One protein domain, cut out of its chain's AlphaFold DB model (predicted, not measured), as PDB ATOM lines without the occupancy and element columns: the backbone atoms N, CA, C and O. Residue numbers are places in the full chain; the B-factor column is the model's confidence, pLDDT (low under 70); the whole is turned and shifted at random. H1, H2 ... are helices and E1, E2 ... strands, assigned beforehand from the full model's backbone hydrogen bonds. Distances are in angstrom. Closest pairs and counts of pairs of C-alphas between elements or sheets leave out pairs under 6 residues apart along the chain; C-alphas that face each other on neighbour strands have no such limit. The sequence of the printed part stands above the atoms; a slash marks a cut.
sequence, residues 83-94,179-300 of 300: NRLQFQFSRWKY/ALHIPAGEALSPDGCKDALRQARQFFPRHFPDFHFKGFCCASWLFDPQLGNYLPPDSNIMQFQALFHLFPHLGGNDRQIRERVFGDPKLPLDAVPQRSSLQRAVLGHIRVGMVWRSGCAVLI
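Overview. This is residues 83 to 94 and 179 to 300 of the 300 residues of the protein "DUF5596 domain-containing protein" of Lentisphaerae bacterium (UniProt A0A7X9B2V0). Two small sheets lie edge to edge, E2 next to E3, in one row of strands E1, E2, E3, E5, E4, with H1 packed on E1 and the short H3 touching one end of H1. H4, H5 and the loop of residues 263 to 276 make one end of the long axis, and residues near Asp 210, after H1, make the other. The printed part has 134 residues, with five named helices and five named strands in the order E1 E2 H1 E3 H2 H3 E4 H4 H5 E5; the class is mixed, helices and strands. Both sheets, E3 - E5 - E4 and E1 - E2, are antiparallel. The whole is compact, with a radius of gyration of the C-alphas of 16.0 A, and elongated, spanning 52 by 29 by 24 A.

Along the chain. The larger sheet holds E3, residues 216 to 220, 13.4 A; E5, residues 295 to 299, 13.8 A, with C-alpha 299 at (124.735, 103.002, 107.591); and E4, residues 245 to 248. The smaller holds E1, residues 85 to 91, 18.2 A, from C-alpha 85 at (117.231, 91.918, 112.382), and E2, residues 179 to 181. H1, residues 190 to 207, runs 25.7 A from C-alpha 190 at (115.086, 100.815, 119.214). H2 spans residues 225 to 229, H3 236 to 241, H4 255 to 262 and H5 277 to 287, 15.2 A.

Arrangement. E5 is the inner strand, antiparallel to E3, with N 218 and O 297 at 3.0 A, and to E4, with N 247 and O 296 at 2.9 A. E3, H2, H3 and E4 form a split strand-helix-strand unit, two strands running the same way with E5 between them; its crossover is right-handed. The closest C-alphas of E2 and E3, Ala 179 and Cys 217, are 5.0 A apart. E1 and E2 are antiparallel, with N 88 and O 179 at 2.8 A. The closest C-alphas of E1 and H1, Leu 85 and Ala 196, are 5.8 A apart. With residues 190 to 193 alone, H1 touches H3, Pro 190 to Gln 239 at 6.2 A between C-alphas, at a steep tilt of 50 degrees. H2 only grazes the larger sheet, with residues 225 to 226. H4 and H5 touch at a steep tilt of 48 degrees, opposite ways, the C-alphas of Val 261 and Gln 279 being closest at 6.1 A. H1 and H5 are apart. In H3, H4 and H5 every O i to N i+4 pair is within hydrogen-bond range; in H1 13 of 14 are, and in H2 0 of 1, beside 2 of 2 O i to N i+3 pairs.

Size, cuts and confidence. The C-alphas farthest apart, those of Asp 210 and Asp 270, are 52.3 A apart. Residues 95 to 178 are not printed; C-alphas 94 and 179 are 11.9 A apart across the cut. The link from H4 to H5, 14 residues, is long. No printed residue is under pLDDT 70.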
ATOM      1  N   ASN A  83     119.571  88.915 116.751       94.12
ATOM      2  CA  ASN A  83     118.515  89.558 117.530       94.12
ATOM      3  C   ASN A  83     117.312  89.961 116.639       94.12
ATOM      4  O   ASN A  83     116.702  89.105 115.985       94.12
ATOM      5  N   ARG A  84     116.961  91.253 116.591       94.81
ATOM      6  CA  ARG A  84     115.745  91.736 115.924       94.81
ATOM      7  C   ARG A  84     115.834  91.710 114.397       94.81
ATOM      8  O   ARG A  84     114.795  91.728 113.740       94.81
ATOM      9  N   LEU A  85     117.032  91.707 113.817       97.25
ATOM     10  CA  LEU A  85     117.231  91.918 112.382       97.25
ATOM     11  C   LEU A  85     117.920  90.723 111.730       97.25
ATOM     12  O   LEU A  85     118.576  89.913 112.383       97.25
ATOM     13  N   GLN A  86     117.769  90.636 110.416       97.62
ATOM     14  CA  GLN A  86     118.446  89.656 109.581       97.62
ATOM     15  C   GLN A  86     119.452  90.349 108.670       97.62
ATOM     16  O   GLN A  86     119.214  91.459 108.196       97.62
ATOM     17  N   PHE A  87     120.571  89.684 108.414       98.25
ATOM     18  CA  PHE A  87     121.705  90.237 107.691       98.25
ATOM     19  C   PHE A  87     122.150  89.278 106.597       98.25
ATOM     20  O   PHE A  87     122.298  88.084 106.853       98.25
ATOM     21  N   GLN A  88     122.362  89.809 105.396       97.69
ATOM     22  CA  GLN A  88     122.726  89.044 104.211       97.69
ATOM     23  C   GLN A  88     123.954  89.626 103.517       97.69
ATOM     24  O   GLN A  88     124.086  90.853 103.447       97.69
ATOM     25  N   PHE A  89     124.831  88.789 102.958       97.81
ATOM     26  CA  PHE A  89     125.909  89.305 102.116       97.81
ATOM     27  C   PHE A  89     125.324  90.035 100.906       97.81
ATOM     28  O   PHE A  89     124.333  89.623 100.302       97.81
ATOM     29  N   SER A  90     125.920  91.170 100.555       97.44
ATOM     30  CA  SER A  90     125.404  92.019  99.489       97.44
ATOM     31  C   SER A  90     126.501  92.875  98.865       97.44
ATOM     32  O   SER A  90     127.679  92.832  99.233       97.44
ATOM     33  N   ARG A  91     126.094  93.670  97.882       97.88
ATOM     34  CA  ARG A  91     126.907  94.696  97.242       97.88
ATOM     35  C   ARG A  91     126.100  95.967  97.042       97.88
ATOM     36  O   ARG A  91     124.873  95.927  96.921       97.88
ATOM     37  N   TRP A  92     126.791  97.097  96.964       97.62
ATOM     38  CA  TRP A  92     126.159  98.367  96.641       97.62
ATOM     39  C   TRP A  92     125.675  98.386  95.186       97.62
ATOM     40  O   TRP A  92     126.466  98.475  94.245       97.62
ATOM     41  N   LYS A  93     124.352  98.311  95.019       95.44
ATOM     42  CA  LYS A  93     123.661  98.290  93.718       95.44
ATOM     43  C   LYS A  93     122.811  99.531  93.447       95.44
ATOM     44  O   LYS A  93     122.187  99.626  92.396       95.44
ATOM     45  N   TYR A  94     122.745 100.450  94.404       96.25
ATOM     46  CA  TYR A  94     121.915 101.640  94.286       96.25
ATOM     47  C   TYR A  94     122.592 102.671  93.371       96.25
ATOM     48  O   TYR A  94     123.822 102.790  93.405       96.25
ATOM     49  N   ALA A 179     123.280  93.523 103.394       98.12
ATOM     50  CA  ALA A 179     121.863  93.826 103.272       98.12
ATOM     51  C   ALA A 179     121.145  93.478 104.577       98.12
ATOM     52  O   ALA A 179     121.336  92.400 105.132       98.12
ATOM     53  N   LEU A 180     120.316  94.395 105.057       96.31
ATOM     54  CA  LEU A 180     119.507  94.225 106.255       96.31
ATOM     55  C   LEU A 180     118.071  93.872 105.862       96.31
ATOM     56  O   LEU A 180     117.515  94.452 104.930       96.31
ATOM     57  N   HIS A 181     117.470  92.942 106.597       96.12
ATOM     58  CA  HIS A 181     116.089  92.492 106.439       96.12
ATOM     59  C   HIS A 181     115.355  92.554 107.780       96.12
ATOM     60  O   HIS A 181     115.963  92.470 108.851       96.12
ATOM     61  N   ILE A 182     114.036  92.744 107.717       94.81
ATOM     62  CA  ILE A 182     113.190  93.020 108.882       94.81
ATOM     63  C   ILE A 182     112.145  91.903 109.000       94.81
ATOM     64  O   ILE A 182     111.121  91.962 108.310       94.81
ATOM     65  N   PRO A 183     112.381  90.895 109.863       91.38
ATOM     66  CA  PRO A 183     111.404  89.848 110.137       91.38
ATOM     67  C   PRO A 183     110.067  90.422 110.608       91.38
ATOM     68  O   PRO A 183     110.035  91.416 111.352       91.38
ATOM     69  N   ALA A 184     108.977  89.766 110.210       87.19
ATOM     70  CA  ALA A 184     107.651  90.018 110.764       87.19
ATOM     71  C   ALA A 184     107.550  89.495 112.211       87.19
ATOM     72  O   ALA A 184     108.372  88.696 112.653       87.19
ATOM     73  N   GLY A 185     106.534  89.946 112.949       83.31
ATOM     74  CA  GLY A 185     106.284  89.522 114.327       83.31
ATOM     75  C   GLY A 185     106.648  90.603 115.338       83.31
ATOM     76  O   GLY A 185     105.838  91.485 115.616       83.31
ATOM     77  N   GLU A 186     107.851  90.533 115.901       86.69
ATOM     78  CA  GLU A 186     108.262  91.375 117.031       86.69
ATOM     79  C   GLU A 186     108.273  92.875 116.701       86.69
ATOM     80  O   GLU A 186     108.514  93.297 115.568       86.69
ATOM     81  N   ALA A 187     108.072  93.717 117.714       91.94
ATOM     82  CA  ALA A 187     108.205  95.160 117.554       91.94
ATOM     83  C   ALA A 187     109.630  95.542 117.105       91.94
ATOM     84  O   ALA A 187     110.610  94.924 117.521       91.94
ATOM     85  N   LEU A 188     109.761  96.574 116.268       94.19
ATOM     86  CA  LEU A 188     111.049  97.196 115.923       94.19
ATOM     87  C   LEU A 188     111.564  98.040 117.100       94.19
ATOM     88  O   LEU A 188     111.658  99.260 117.003       94.19
ATOM     89  N   SER A 189     111.830  97.407 118.244       95.06
ATOM     90  CA  SER A 189     112.313  98.133 119.417       95.06
ATOM     91  C   SER A 189     113.649  98.824 119.093       95.06
ATOM     92  O   SER A 189     114.519  98.201 118.467       95.06
ATOM     93  N   PRO A 190     113.847 100.093 119.502       94.25
ATOM     94  CA  PRO A 190     115.086 100.815 119.214       94.25
ATOM     95  C   PRO A 190     116.325 100.077 119.730       94.25
ATOM     96  O   PRO A 190     117.320  99.962 119.014       94.25
ATOM     97  N   ASP A 191     116.244  99.518 120.938       95.62
ATOM     98  CA  ASP A 191     117.353  98.793 121.558       95.62
ATOM     99  C   ASP A 191     117.649  97.473 120.845       95.62
ATOM    100  O   ASP A 191     118.810  97.180 120.575       95.62
ATOM    101  N   GLY A 192     116.617  96.718 120.452       96.75
ATOM    102  CA  GLY A 192     116.794  95.481 119.689       96.75
ATOM    103  C   GLY A 192     117.428  95.729 118.319       96.75
ATOM    104  O   GLY A 192     118.292  94.968 117.889       96.75
ATOM    105  N   CYS A 193     117.060  96.824 117.646       97.50
ATOM    106  CA  CYS A 193     117.643  97.194 116.354       97.50
ATOM    107  C   CYS A 193     119.102  97.657 116.489       97.50
ATOM    108  O   CYS A 193     119.960  97.219 115.720       97.50
ATOM    109  N   LYS A 194     119.405  98.508 117.479       97.62
ATOM    110  CA  LYS A 194     120.779  98.952 117.771       97.62
ATOM    111  C   LYS A 194     121.673  97.780 118.161       97.62
ATOM    112  O   LYS A 194     122.815  97.694 117.708       97.62
ATOM    113  N   ASP A 195     121.149  96.868 118.973       97.88
ATOM    114  CA  ASP A 195     121.858  95.665 119.370       97.88
ATOM    115  C   ASP A 195     122.144  94.750 118.175       97.88
ATOM    116  O   ASP A 195     123.289  94.354 117.975       97.88
ATOM    117  N   ALA A 196     121.149  94.497 117.323       98.00
ATOM    118  CA  ALA A 196     121.321  93.713 116.104       98.00
ATOM    119  C   ALA A 196     122.424  94.283 115.191       98.00
ATOM    120  O   ALA A 196     123.300  93.547 114.736       98.00
ATOM    121  N   LEU A 197     122.439  95.604 114.972       98.31
ATOM    122  CA  LEU A 197     123.490  96.281 114.196       98.31
ATOM    123  C   LEU A 197     124.874  96.120 114.843       98.31
ATOM    124  O   LEU A 197     125.857  95.831 114.157       98.31
ATOM    125  N   ARG A 198     124.964  96.267 116.170       98.12
ATOM    126  CA  ARG A 198     126.207  96.070 116.928       98.12
ATOM    127  C   ARG A 198     126.715  94.632 116.818       98.12
ATOM    128  O   ARG A 198     127.905  94.441 116.569       98.12
ATOM    129  N   GLN A 199     125.833  93.646 116.974       98.38
ATOM    130  CA  GLN A 199     126.169  92.234 116.812       98.38
ATOM    131  C   GLN A 199     126.670  91.959 115.395       98.38
ATOM    132  O   GLN A 199     127.721  91.346 115.240       98.38
ATOM    133  N   ALA A 200     126.003  92.484 114.364       98.25
ATOM    134  CA  ALA A 200     126.418  92.296 112.976       98.25
ATOM    135  C   ALA A 200     127.832  92.836 112.702       98.25
ATOM    136  O   ALA A 200     128.641  92.149 112.077       98.25
ATOM    137  N   ARG A 201     128.180  94.018 113.237       97.88
ATOM    138  CA  ARG A 201     129.536  94.590 113.099       97.88
ATOM    139  C   ARG A 201     130.635  93.715 113.708       97.88
ATOM    140  O   ARG A 201     131.784  93.838 113.302       97.88
ATOM    141  N   GLN A 202     130.300  92.853 114.667       98.00
ATOM    142  CA  GLN A 202     131.236  91.906 115.281       98.00
ATOM    143  C   GLN A 202     131.186  90.530 114.608       98.00
ATOM    144  O   GLN A 202     132.216  89.886 114.428       98.00
ATOM    145  N   PHE A 203     129.989  90.094 114.219       98.31
ATOM    146  CA  PHE A 203     129.710  88.785 113.649       98.31
ATOM    147  C   PHE A 203     130.439  88.574 112.321       98.31
ATOM    148  O   PHE A 203     131.195  87.613 112.181       98.31
ATOM    149  N   PHE A 204     130.260  89.487 111.361       98.19
ATOM    150  CA  PHE A 204     130.811  89.293 110.019       98.19
ATOM    151  C   PHE A 204     132.345  89.233 110.006       98.19
ATOM    152  O   PHE A 204     132.867  88.245 109.496       98.19
ATOM    153  N   PRO A 205     133.091  90.166 110.632       97.88
ATOM    154  CA  PRO A 205     134.554  90.079 110.662       97.88
ATOM    155  C   PRO A 205     135.085  88.852 111.414       97.88
ATOM    156  O   PRO A 205     136.164  88.361 111.095       97.88
ATOM    157  N   ARG A 206     134.344  88.347 112.411       97.94
ATOM    158  CA  ARG A 206     134.741  87.170 113.194       97.94
ATOM    159  C   ARG A 206     134.608  85.868 112.407       97.94
ATOM    160  O   ARG A 206     135.492  85.023 112.497       97.94
ATOM    161  N   HIS A 207     133.500  85.687 111.693       97.81
ATOM    162  CA  HIS A 207     133.172  84.421 111.024       97.81
ATOM    163  C   HIS A 207     133.522  84.416 109.526       97.81
ATOM    164  O   HIS A 207     133.651  83.349 108.920       97.81
ATOM    165  N   PHE A 208     133.707  85.604 108.943       97.31
ATOM    166  CA  PHE A 208     133.988  85.836 107.525       97.31
ATOM    167  C   PHE A 208     135.064  86.927 107.358       97.31
ATOM    168  O   PHE A 208     134.777  88.000 106.822       97.31
ATOM    169  N   PRO A 209     136.302  86.685 107.826       96.94
ATOM    170  CA  PRO A 209     137.350  87.708 107.876       96.94
ATOM    171  C   PRO A 209     137.719  88.283 106.501       96.94
ATOM    172  O   PRO A 209     138.093  89.450 106.428       96.94
ATOM    173  N   ASP A 210     137.545  87.512 105.425       96.94
ATOM    174  CA  ASP A 210     137.829  87.948 104.049       96.94
ATOM    175  C   ASP A 210     136.729  88.856 103.459       96.94
ATOM    176  O   ASP A 210     136.897  89.452 102.391       96.94
ATOM    177  N   PHE A 211     135.575  88.982 104.131       97.44
ATOM    178  CA  PHE A 211     134.463  89.819 103.684       97.44
ATOM    179  C   PHE A 211     134.536  91.221 104.306       97.44
ATOM    180  O   PHE A 211     133.878  91.541 105.298       97.44
ATOM    181  N   HIS A 212     135.333  92.093 103.690       97.00
ATOM    182  CA  HIS A 212     135.504  93.480 104.129       97.00
ATOM    183  C   HIS A 212     134.371  94.385 103.627       97.00
ATOM    184  O   HIS A 212     134.500  95.081 102.618       97.00
ATOM    185  N   PHE A 213     133.237  94.364 104.325       97.94
ATOM    186  CA  PHE A 213     132.092  95.209 103.994       97.94
ATOM    187  C   PHE A 213     132.268  96.658 104.461       97.94
ATOM    188  O   PHE A 213     132.907  96.925 105.478       97.94
ATOM    189  N   LYS A 214     131.666  97.600 103.727       97.25
ATOM    190  CA  LYS A 214     131.737  99.039 104.027       97.25
ATOM    191  C   LYS A 214     130.585  99.568 104.875       97.25
ATOM    192  O   LYS A 214     130.696 100.654 105.429       97.25
ATOM    193  N   GLY A 215     129.483  98.830 104.949       97.44
ATOM    194  CA  GLY A 215     128.319  99.223 105.728       97.44
ATOM    195  C   GLY A 215     127.104  98.331 105.502       97.44
ATOM    196  O   GLY A 215     127.169  97.300 104.828       97.44
ATOM    197  N   PHE A 216     125.984  98.769 106.059       98.44
ATOM    198  CA  PHE A 216     124.671  98.156 105.942       98.44
ATOM    199  C   PHE A 216     123.810  98.912 104.938       98.44
ATOM    200  O   PHE A 216     123.869 100.141 104.862       98.44
ATOM    201  N   CYS A 217     122.971  98.192 104.201       97.94
ATOM    202  CA  CYS A 217     121.983  98.793 103.317       97.94
ATOM    203  C   CYS A 217     120.636  98.076 103.399       97.94
ATOM    204  O   CYS A 217     120.574  96.868 103.621       97.94
ATOM    205  N   CYS A 218     119.546  98.803 103.177       96.81
ATOM    206  CA  CYS A 218     118.209  98.222 103.131       96.81
ATOM    207  C   CYS A 218     117.318  99.008 102.168       96.81
ATOM    208  O   CYS A 218     117.491 100.212 102.012       96.81
ATOM    209  N   ALA A 219     116.358  98.331 101.540       96.38
ATOM    210  CA  ALA A 219     115.263  98.959 100.808       96.38
ATOM    211  C   ALA A 219     113.941  98.451 101.385       96.38
ATOM    212  O   ALA A 219     113.739  97.242 101.501       96.38
ATOM    213  N   SER A 220     113.063  99.368 101.782       96.62
ATOM    214  CA  SER A 220     111.804  99.029 102.442       96.62
ATOM    215  C   SER A 220     110.818 100.193 102.394       96.62
ATOM    216  O   SER A 220     111.208 101.362 102.437       96.62
ATOM    217  N   TRP A 221     109.527  99.872 102.401       96.56
ATOM    218  CA  TRP A 221     108.439 100.812 102.669       96.56
ATOM    219  C   TRP A 221     108.618 101.553 104.000       96.56
ATOM    220  O   TRP A 221     108.205 102.699 104.130       96.56
ATOM    221  N   LEU A 222     109.282 100.920 104.974       96.56
ATOM    222  CA  LEU A 222     109.577 101.519 106.275       96.56
ATOM    223  C   LEU A 222     110.488 102.743 106.184       96.56
ATOM    224  O   LEU A 222     110.575 103.459 107.170       96.56
ATOM    225  N   PHE A 223     111.162 102.974 105.056       97.00
ATOM    226  CA  PHE A 223     112.029 104.135 104.833       97.00
ATOM    227  C   PHE A 223     111.383 105.204 103.954       97.00
ATOM    228  O   PHE A 223     112.083 106.102 103.495       97.00
ATOM    229  N   ASP A 224     110.076 105.123 103.689       96.81
ATOM    230  CA  ASP A 224     109.368 106.252 103.095       96.81
ATOM    231  C   ASP A 224     109.303 107.407 104.118       96.81
ATOM    232  O   ASP A 224     108.670 107.253 105.172       96.81
ATOM    233  N   PRO A 225     109.937 108.565 103.847       94.56
ATOM    234  CA  PRO A 225     109.927 109.691 104.776       94.56
ATOM    235  C   PRO A 225     108.536 110.307 104.964       94.56
ATOM    236  O   PRO A 225     108.291 110.964 105.975       94.56
ATOM    237  N   GLN A 226     107.584 110.046 104.059       96.00
ATOM    238  CA  GLN A 226     106.198 110.501 104.203       96.00
ATOM    239  C   GLN A 226     105.518 109.924 105.452       96.00
ATOM    240  O   GLN A 226     104.559 110.512 105.950       96.00
ATOM    241  N   LEU A 227     106.023 108.810 106.001       96.38
ATOM    242  CA  LEU A 227     105.529 108.226 107.251       96.38
ATOM    243  C   LEU A 227     105.664 109.200 108.434       96.38
ATOM    244  O   LEU A 227     104.806 109.191 109.319       96.38
ATOM    245  N   GLY A 228     106.673 110.078 108.422       95.00
ATOM    246  CA  GLY A 228     106.888 111.093 109.458       95.00
ATOM    247  C   GLY A 228     105.788 112.155 109.541       95.00
ATOM    248  O   GLY A 228     105.642 112.801 110.572       95.00
ATOM    249  N   ASN A 229     104.953 112.292 108.504       94.94
ATOM    250  CA  ASN A 229     103.791 113.186 108.535       94.94
ATOM    251  C   ASN A 229     102.622 112.618 109.361       94.94
ATOM    252  O   ASN A 229     101.667 113.337 109.650       94.94
ATOM    253  N   TYR A 230     102.667 111.328 109.707       95.19
ATOM    254  CA  TYR A 230     101.554 110.612 110.340       95.19
ATOM    255  C   TYR A 230     101.945 109.898 111.632       95.19
ATOM    256  O   TYR A 230     101.090 109.674 112.490       95.19
ATOM    257  N   LEU A 231     103.205 109.481 111.752       94.50
ATOM    258  CA  LEU A 231     103.706 108.748 112.905       94.50
ATOM    259  C   LEU A 231     104.434 109.696 113.859       94.50
ATOM    260  O   LEU A 231     105.198 110.547 113.404       94.50
ATOM    261  N   PRO A 232     104.243 109.548 115.181       94.44
ATOM    262  CA  PRO A 232     104.956 110.382 116.129       94.44
ATOM    263  C   PRO A 232     106.461 110.037 116.115       94.44
ATOM    264  O   PRO A 232     106.820 108.877 115.846       94.44
ATOM    265  N   PRO A 233     107.352 111.007 116.407       93.44
ATOM    266  CA  PRO A 233     108.805 110.808 116.341       93.44
ATOM    267  C   PRO A 233     109.340 109.685 117.239       93.44
ATOM    268  O   PRO A 233     110.377 109.096 116.948       93.44
ATOM    269  N   ASP A 234     108.634 109.367 118.323       94.38
ATOM    270  CA  ASP A 234     108.977 108.304 119.268       94.38
ATOM    271  C   ASP A 234     108.472 106.913 118.850       94.38
ATOM    272  O   ASP A 234     108.821 105.916 119.484       94.38
ATOM    273  N   SER A 235     107.696 106.808 117.765       95.00
ATOM    274  CA  SER A 235     107.257 105.514 117.245       95.00
ATOM    275  C   SER A 235     108.437 104.659 116.779       95.00
ATOM    276  O   SER A 235     109.413 105.151 116.212       95.00
ATOM    277  N   ASN A 236     108.313 103.339 116.937       96.00
ATOM    278  CA  ASN A 236     109.358 102.381 116.562       96.00
ATOM    279  C   ASN A 236     109.843 102.534 115.110       96.00
ATOM    280  O   ASN A 236     111.027 102.365 114.845       96.00
ATOM    281  N   ILE A 237     108.953 102.870 114.168       95.69
ATOM    282  CA  ILE A 237     109.333 103.071 112.762       95.69
ATOM    283  C   ILE A 237     110.205 104.323 112.616       95.69
ATOM    284  O   ILE A 237     111.242 104.253 111.964       95.69
ATOM    285  N   MET A 238     109.832 105.440 113.248       96.12
ATOM    286  CA  MET A 238     110.615 106.682 113.194       96.12
ATOM    287  C   MET A 238     111.966 106.527 113.894       96.12
ATOM    288  O   MET A 238     112.998 106.899 113.340       96.12
ATOM    289  N   GLN A 239     111.988 105.871 115.055       97.19
ATOM    290  CA  GLN A 239     113.229 105.557 115.765       97.19
ATOM    291  C   GLN A 239     114.137 104.613 114.967       97.19
ATOM    292  O   GLN A 239     115.358 104.744 115.015       97.19
ATOM    293  N   PHE A 240     113.558 103.670 114.219       97.06
ATOM    294  CA  PHE A 240     114.311 102.783 113.340       97.06
ATOM    295  C   PHE A 240     114.883 103.530 112.129       97.06
ATOM    296  O   PHE A 240     116.055 103.344 111.814       97.06
ATOM    297  N   GLN A 241     114.100 104.405 111.486       97.00
ATOM    298  CA  GLN A 241     114.579 105.269 110.401       97.00
ATOM    299  C   GLN A 241     115.771 106.129 110.843       97.00
ATOM    300  O   GLN A 241     116.760 106.215 110.120       97.00
ATOM    301  N   ALA A 242     115.714 106.693 112.053       95.94
ATOM    302  CA  ALA A 242     116.751 107.564 112.608       95.94
ATOM    303  C   ALA A 242     118.120 106.884 112.820       95.94
ATOM    304  O   ALA A 242     119.111 107.567 113.072       95.94
ATOM    305  N   LEU A 243     118.203 105.551 112.718       95.81
ATOM    306  CA  LEU A 243     119.476 104.822 112.771       95.81
ATOM    307  C   LEU A 243     120.282 104.924 111.467       95.81
ATOM    308  O   LEU A 243     121.432 104.487 111.437       95.81
ATOM    309  N   PHE A 244     119.691 105.444 110.388       96.88
ATOM    310  CA  PHE A 244     120.254 105.386 109.044       96.88
ATOM    311  C   PHE A 244     120.224 106.743 108.344       96.88
ATOM    312  O   PHE A 244     119.416 107.615 108.652       96.88
ATOM    313  N   HIS A 245     121.061 106.873 107.317       97.62
ATOM    314  CA  HIS A 245     120.887 107.901 106.297       97.62
ATOM    315  C   HIS A 245     119.919 107.380 105.236       97.62
ATOM    316  O   HIS A 245     120.162 106.329 104.634       97.62
ATOM    317  N   LEU A 246     118.814 108.094 105.030       97.62
ATOM    318  CA  LEU A 246     117.765 107.692 104.098       97.62
ATOM    319  C   LEU A 246     118.002 108.268 102.703       97.62
ATOM    320  O   LEU A 246     118.567 109.348 102.554       97.62
ATOM    321  N   PHE A 247     117.533 107.563 101.678       97.69
ATOM    322  CA  PHE A 247     117.484 108.060 100.305       97.69
ATOM    323  C   PHE A 247     116.343 107.398  99.517       97.69
ATOM    324  O   PHE A 247     115.954 106.273  99.843       97.69
ATOM    325  N   PRO A 248     115.787 108.050  98.479       97.06
ATOM    326  CA  PRO A 248     114.679 107.476  97.719       97.06
ATOM    327  C   PRO A 248     115.036 106.159  97.022       97.06
ATOM    328  O   PRO A 248     116.132 105.977  96.494       97.06
ATOM    329  N   HIS A 249     114.083 105.232  96.959       96.00
ATOM    330  CA  HIS A 249     114.240 104.040  96.132       96.00
ATOM    331  C   HIS A 249     113.837 104.348  94.686       96.00
ATOM    332  O   HIS A 249     112.709 104.777  94.428       96.00
ATOM    333  N   LEU A 250     114.731 104.093  93.727       94.06
ATOM    334  CA  LEU A 250     114.387 104.170  92.307       94.06
ATOM    335  C   LEU A 250     113.333 103.101  91.976       94.06
ATOM    336  O   LEU A 250     113.520 101.926  92.286       94.06
ATOM    337  N   GLY A 251     112.211 103.512  91.383       91.06
ATOM    338  CA  GLY A 251     111.062 102.625  91.161       91.06
ATOM    339  C   GLY A 251     110.272 102.285  92.435       91.06
ATOM    340  O   GLY A 251     109.512 101.317  92.449       91.06
ATOM    341  N   GLY A 252     110.448 103.047  93.522       89.88
ATOM    342  CA  GLY A 252     109.648 102.912  94.739       89.88
ATOM    343  C   GLY A 252     108.152 103.126  94.481       89.88
ATOM    344  O   GLY A 252     107.747 104.123  93.882       89.88
ATOM    345  N   ASN A 253     107.332 102.194  94.967       91.00
ATOM    346  CA  ASN A 253     105.874 102.202  94.832       91.00
ATOM    347  C   ASN A 253     105.192 101.752  96.137       91.00
ATOM    348  O   ASN A 253     105.862 101.437  97.125       91.00
ATOM    349  N   ASP A 254     103.860 101.713  96.123       92.31
ATOM    350  CA  ASP A 254     103.013 101.407  97.276       92.31
ATOM    351  C   ASP A 254     102.789  99.897  97.506       92.31
ATOM    352  O   ASP A 254     102.182  99.497  98.504       92.31
ATOM    353  N   ARG A 255     103.294  99.023  96.625       93.25
ATOM    354  CA  ARG A 255     103.020  97.578  96.683       93.25
ATOM    355  C   ARG A 255     103.417  96.987  98.033       93.25
ATOM    356  O   ARG A 255     102.634  96.262  98.642       93.25
ATOM    357  N   GLN A 256     104.624  97.294  98.511       93.62
ATOM    358  CA  GLN A 256     105.139  96.696  99.743       93.62
ATOM    359  C   GLN A 256     104.423  97.238 100.988       93.62
ATOM    360  O   GLN A 256     104.135  96.456 101.892       93.62
ATOM    361  N   ILE A 257     104.085  98.534 101.040       95.50
ATOM    362  CA  ILE A 257     103.334  99.072 102.184       95.50
ATOM    363  C   ILE A 257     101.935  98.455 102.251       95.50
ATOM    364  O   ILE A 257     101.500  98.062 103.328       95.50
ATOM    365  N   ARG A 258     101.259  98.264 101.111       95.00
ATOM    366  CA  ARG A 258      99.936  97.623 101.082       95.00
ATOM    367  C   ARG A 258     100.007  96.162 101.506       95.00
ATOM    368  O   ARG A 258      99.225  95.737 102.351       95.00
ATOM    369  N   GLU A 259     100.982  95.416 100.992       91.94
ATOM    370  CA  GLU A 259     101.227  94.028 101.397       91.94
ATOM    371  C   GLU A 259     101.467  93.912 102.908       91.94
ATOM    372  O   GLU A 259     100.884  93.055 103.566       91.94
ATOM    373  N   ARG A 260     102.299  94.788 103.481       92.38
ATOM    374  CA  ARG A 260     102.719  94.680 104.885       92.38
ATOM    375  C   ARG A 260     101.730  95.280 105.882       92.38
ATOM    376  O   ARG A 260     101.670  94.804 107.010       92.38
ATOM    377  N   VAL A 261     100.956  96.291 105.491       94.00
ATOM    378  CA  VAL A 261     100.001  96.979 106.380       94.00
ATOM    379  C   VAL A 261      98.586  96.402 106.270       94.00
ATOM    380  O   VAL A 261      97.866  96.347 107.274       94.00
ATOM    381  N   PHE A 262      98.190  95.943 105.078       92.88
ATOM    382  CA  PHE A 262      96.854  95.394 104.815       92.88
ATOM    383  C   PHE A 262      96.836  93.877 104.588       92.88
ATOM    384  O   PHE A 262      95.762  93.285 104.631       92.88
ATOM    385  N   GLY A 263      97.991  93.238 104.388       87.19
ATOM    386  CA  GLY A 263      98.128  91.786 104.218       87.19
ATOM    387  C   GLY A 263      98.073  91.308 102.764       87.19
ATOM    388  O   GLY A 263      98.643  90.262 102.454       87.19
ATOM    389  N   ASP A 264      97.446  92.081 101.874       86.19
ATOM    390  CA  ASP A 264      97.403  91.827 100.432       86.19
ATOM    391  C   ASP A 264      97.474  93.160  99.657       86.19
ATOM    392  O   ASP A 264      96.632  94.044  99.858       86.19
ATOM    393  N   PRO A 265      98.471  93.335  98.765       88.31
ATOM    394  CA  PRO A 265      98.634  94.566  98.006       88.31
ATOM    395  C   PRO A 265      97.474  94.868  97.050       88.31
ATOM    396  O   PRO A 265      97.302  96.024  96.665       88.31
ATOM    397  N   LYS A 266      96.673  93.866  96.672       90.19
ATOM    398  CA  LYS A 266      95.582  93.990  95.696       90.19
ATOM    399  C   LYS A 266      94.218  94.264  96.325       90.19
ATOM    400  O   LYS A 266      93.253  94.432  95.583       90.19
ATOM    401  N   LEU A 267      94.121  94.326  97.656       91.50
ATOM    402  CA  LEU A 267      92.847  94.589  98.321       91.50
ATOM    403  C   LEU A 267      92.231  95.913  97.840       91.50
ATOM    404  O   LEU A 267      92.935  96.931  97.825       91.50
ATOM    405  N   PRO A 268      90.931  95.926  97.490       93.81
ATOM    406  CA  PRO A 268      90.181  97.155  97.269       93.81
ATOM    407  C   PRO A 268      90.258  98.090  98.486       93.81
ATOM    408  O   PRO A 268      90.245  97.635  99.629       93.81
ATOM    409  N   LEU A 269      90.358  99.404  98.256       93.44
ATOM    410  CA  LEU A 269      90.579 100.397  99.324       93.44
ATOM    411  C   LEU A 269      89.407 100.529 100.311       93.44
ATOM    412  O   LEU A 269      89.579 101.037 101.417       93.44
ATOM    413  N   ASP A 270      88.211 100.112  99.919       94.38
ATOM    414  CA  ASP A 270      87.023 100.008 100.766       94.38
ATOM    415  C   ASP A 270      87.024  98.743 101.641       94.38
ATOM    416  O   ASP A 270      86.370  98.723 102.682       94.38
ATOM    417  N   ALA A 271      87.815  97.731 101.276       94.19
ATOM    418  CA  ALA A 271      87.934  96.460 101.987       94.19
ATOM    419  C   ALA A 271      89.169  96.363 102.905       94.19
ATOM    420  O   ALA A 271      89.309  95.380 103.640       94.19
ATOM    421  N   VAL A 272      90.083  97.344 102.886       95.69
ATOM    422  CA  VAL A 272      91.293  97.279 103.721       95.69
ATOM    423  C   VAL A 272      90.967  97.411 105.219       95.69
ATOM    424  O   VAL A 272      90.097  98.199 105.611       95.69
ATOM    425  N   PRO A 273      91.683  96.688 106.098       93.88
ATOM    426  CA  PRO A 273      91.502  96.819 107.539       93.88
ATOM    427  C   PRO A 273      91.924  98.212 108.026       93.88
ATOM    428  O   PRO A 273      92.898  98.777 107.544       93.88
ATOM    429  N   GLN A 274      91.214  98.745 109.024       95.06
ATOM    430  CA  GLN A 274      91.464 100.067 109.629       95.06
ATOM    431  C   GLN A 274      91.577  99.997 111.164       95.06
ATOM    432  O   GLN A 274      91.201 100.925 111.883       95.06
ATOM    433  N   ARG A 275      92.073  98.870 111.685       94.50
ATOM    434  CA  ARG A 275      92.141  98.575 113.124       94.50
ATOM    435  C   ARG A 275      93.254  99.370 113.811       94.50
ATOM    436  O   ARG A 275      93.042  99.893 114.903       94.50
ATOM    437  N   SER A 276      94.406  99.537 113.162       91.88
ATOM    438  CA  SER A 276      95.545 100.293 113.705       91.88
ATOM    439  C   SER A 276      95.614 101.739 113.196       91.88
ATOM    440  O   SER A 276      95.033 102.089 112.168       91.88
ATOM    441  N   SER A 277      96.351 102.594 113.915       91.94
ATOM    442  CA  SER A 277      96.658 103.963 113.470       91.94
ATOM    443  C   SER A 277      97.406 103.968 112.138       91.94
ATOM    444  O   SER A 277      97.046 104.732 111.248       91.94
ATOM    445  N   LEU A 278      98.375 103.063 111.968       94.12
ATOM    446  CA  LEU A 278      99.131 102.910 110.727       94.12
ATOM    447  C   LEU A 278      98.219 102.566 109.540       94.12
ATOM    448  O   LEU A 278      98.332 103.183 108.489       94.12
ATOM    449  N   GLN A 279      97.276 101.638 109.713       95.81
ATOM    450  CA  GLN A 279      96.313 101.290 108.664       95.81
ATOM    451  C   GLN A 279      95.470 102.495 108.226       95.81
ATOM    452  O   GLN A 279      95.294 102.732 107.030       95.81
ATOM    453  N   ARG A 280      94.986 103.290 109.188       95.88
ATOM    454  CA  ARG A 280      94.219 104.512 108.905       95.88
ATOM    455  C   ARG A 280      95.073 105.587 108.233       95.88
ATOM    456  O   ARG A 280      94.593 106.222 107.301       95.88
ATOM    457  N   ALA A 281      96.326 105.759 108.658       95.88
ATOM    458  CA  ALA A 281      97.263 106.701 108.047       95.88
ATOM    459  C   ALA A 281      97.560 106.339 106.585       95.88
ATOM    460  O   ALA A 281      97.436 107.187 105.702       95.88
ATOM    461  N   VAL A 282      97.866 105.063 106.316       96.81
ATOM    462  CA  VAL A 282      98.157 104.582 104.960       96.81
ATOM    463  C   VAL A 282      96.957 104.784 104.040       96.81
ATOM    464  O   VAL A 282      97.112 105.339 102.953       96.81
ATOM    465  N   LEU A 283      95.757 104.404 104.486       96.62
ATOM    466  CA  LEU A 283      94.532 104.591 103.711       96.62
ATOM    467  C   LEU A 283      94.187 106.073 103.505       96.62
ATOM    468  O   LEU A 283      93.781 106.458 102.412       96.62
ATOM    469  N   GLY A 284      94.345 106.904 104.539       96.31
ATOM    470  CA  GLY A 284      94.075 108.340 104.476       96.31
ATOM    471  C   GLY A 284      94.943 109.047 103.438       96.31
ATOM    472  O   GLY A 284      94.413 109.795 102.622       96.31
ATOM    473  N   HIS A 285      96.244 108.744 103.413       96.38
ATOM    474  CA  HIS A 285      97.190 109.267 102.424       96.38
ATOM    475  C   HIS A 285      96.774 108.911 100.986       96.38
ATOM    476  O   HIS A 285      96.705 109.786 100.127       96.38
ATOM    477  N   ILE A 286      96.381 107.654 100.746       95.06
ATOM    478  CA  ILE A 286      95.904 107.212  99.426       95.06
ATOM    479  C   ILE A 286      94.596 107.924  99.041       95.06
ATOM    480  O   ILE A 286      94.427 108.346  97.899       95.06
ATOM    481  N   ARG A 287      93.659 108.098  99.983       95.00
ATOM    482  CA  ARG A 287      92.348 108.726  99.722       95.00
ATOM    483  C   ARG A 287      92.429 110.199  99.336       95.00
ATOM    484  O   ARG A 287      91.549 110.668  98.623       95.00
ATOM    485  N   VAL A 288      93.461 110.915  99.780       94.94
ATOM    486  CA  VAL A 288      93.705 112.309  99.368       94.94
ATOM    487  C   VAL A 288      94.519 112.410  98.070       94.94
ATOM    488  O   VAL A 288      94.987 113.489  97.721       94.94
ATOM    489  N   GLY A 289      94.693 111.294  97.353       91.38
ATOM    490  CA  GLY A 289      95.390 111.239  96.068       91.38
ATOM    491  C   GLY A 289      96.915 111.212  96.177       91.38
ATOM    492  O   GLY A 289      97.587 111.369  95.162       91.38
ATOM    493  N   MET A 290      97.468 111.020  97.379       92.31
ATOM    494  CA  MET A 290      98.913 110.912  97.573       92.31
ATOM    495  C   MET A 290      99.381 109.464  97.407       92.31
ATOM    496  O   MET A 290      98.614 108.511  97.567       92.31
ATOM    497  N   VAL A 291     100.659 109.298  97.069       91.88
ATOM    498  CA  VAL A 291     101.240 108.003  96.705       91.88
ATOM    499  C   VAL A 291     102.356 107.638  97.674       91.88
ATOM    500  O   VAL A 291     103.392 108.307  97.734       91.88
ATOM    501  N   TRP A 292     102.179 106.510  98.360       95.06
ATOM    502  CA  TRP A 292     103.255 105.895  99.130       95.06
ATOM    503  C   TRP A 292     104.368 105.383  98.220       95.06
ATOM    504  O   TRP A 292     104.145 104.867  97.122       95.06
ATOM    505  N   ARG A 293     105.589 105.496  98.718       93.44
ATOM    506  CA  ARG A 293     106.821 105.063  98.077       93.44
ATOM    507  C   ARG A 293     107.484 103.980  98.916       93.44
ATOM    508  O   ARG A 293     106.994 103.511  99.940       93.44
ATOM    509  N   SER A 294     108.647 103.571  98.436       94.25
ATOM    510  CA  SER A 294     109.633 102.866  99.240       94.25
ATOM    511  C   SER A 294     110.877 103.736  99.335       94.25
ATOM    512  O   SER A 294     111.187 104.485  98.405       94.25
ATOM    513  N   GLY A 295     111.591 103.620 100.446       95.94
ATOM    514  CA  GLY A 295     112.879 104.264 100.630       95.94
ATOM    515  C   GLY A 295     114.002 103.247 100.714       95.94
ATOM    516  O   GLY A 295     113.800 102.027 100.739       95.94
ATOM    517  N   CYS A 296     115.208 103.772 100.779       97.38
ATOM    518  CA  CYS A 296     116.409 103.035 101.087       97.38
ATOM    519  C   CYS A 296     117.128 103.677 102.267       97.38
ATOM    520  O   CYS A 296     116.944 104.853 102.571       97.38
ATOM    521  N   ALA A 297     117.947 102.873 102.924       97.31
ATOM    522  CA  ALA A 297     118.717 103.251 104.087       97.31
ATOM    523  C   ALA A 297     120.155 102.766 103.926       97.31
ATOM    524  O   ALA A 297     120.389 101.661 103.423       97.31
ATOM    525  N   VAL A 298     121.106 103.579 104.380       97.62
ATOM    526  CA  VAL A 298     122.518 103.209 104.497       97.62
ATOM    527  C   VAL A 298     123.068 103.598 105.863       97.62
ATOM    528  O   VAL A 298     122.731 104.643 106.418       97.62
ATOM    529  N   LEU A 299     123.936 102.744 106.397       96.94
ATOM    530  CA  LEU A 299     124.735 103.002 107.591       96.94
ATOM    531  C   LEU A 299     126.156 102.498 107.334       96.94
ATOM    532  O   LEU A 299     126.312 101.355 106.908       96.94
ATOM    533  N   ILE A 300     127.176 103.317 107.597       93.50
ATOM    534  CA  ILE A 300     128.597 102.954 107.442       93.50
ATOM    535  C   ILE A 300     129.345 103.028 108.773       93.50
ATOM    536  O   ILE A 300     129.018 103.931 109.572       93.50
TER     537      ILE A 300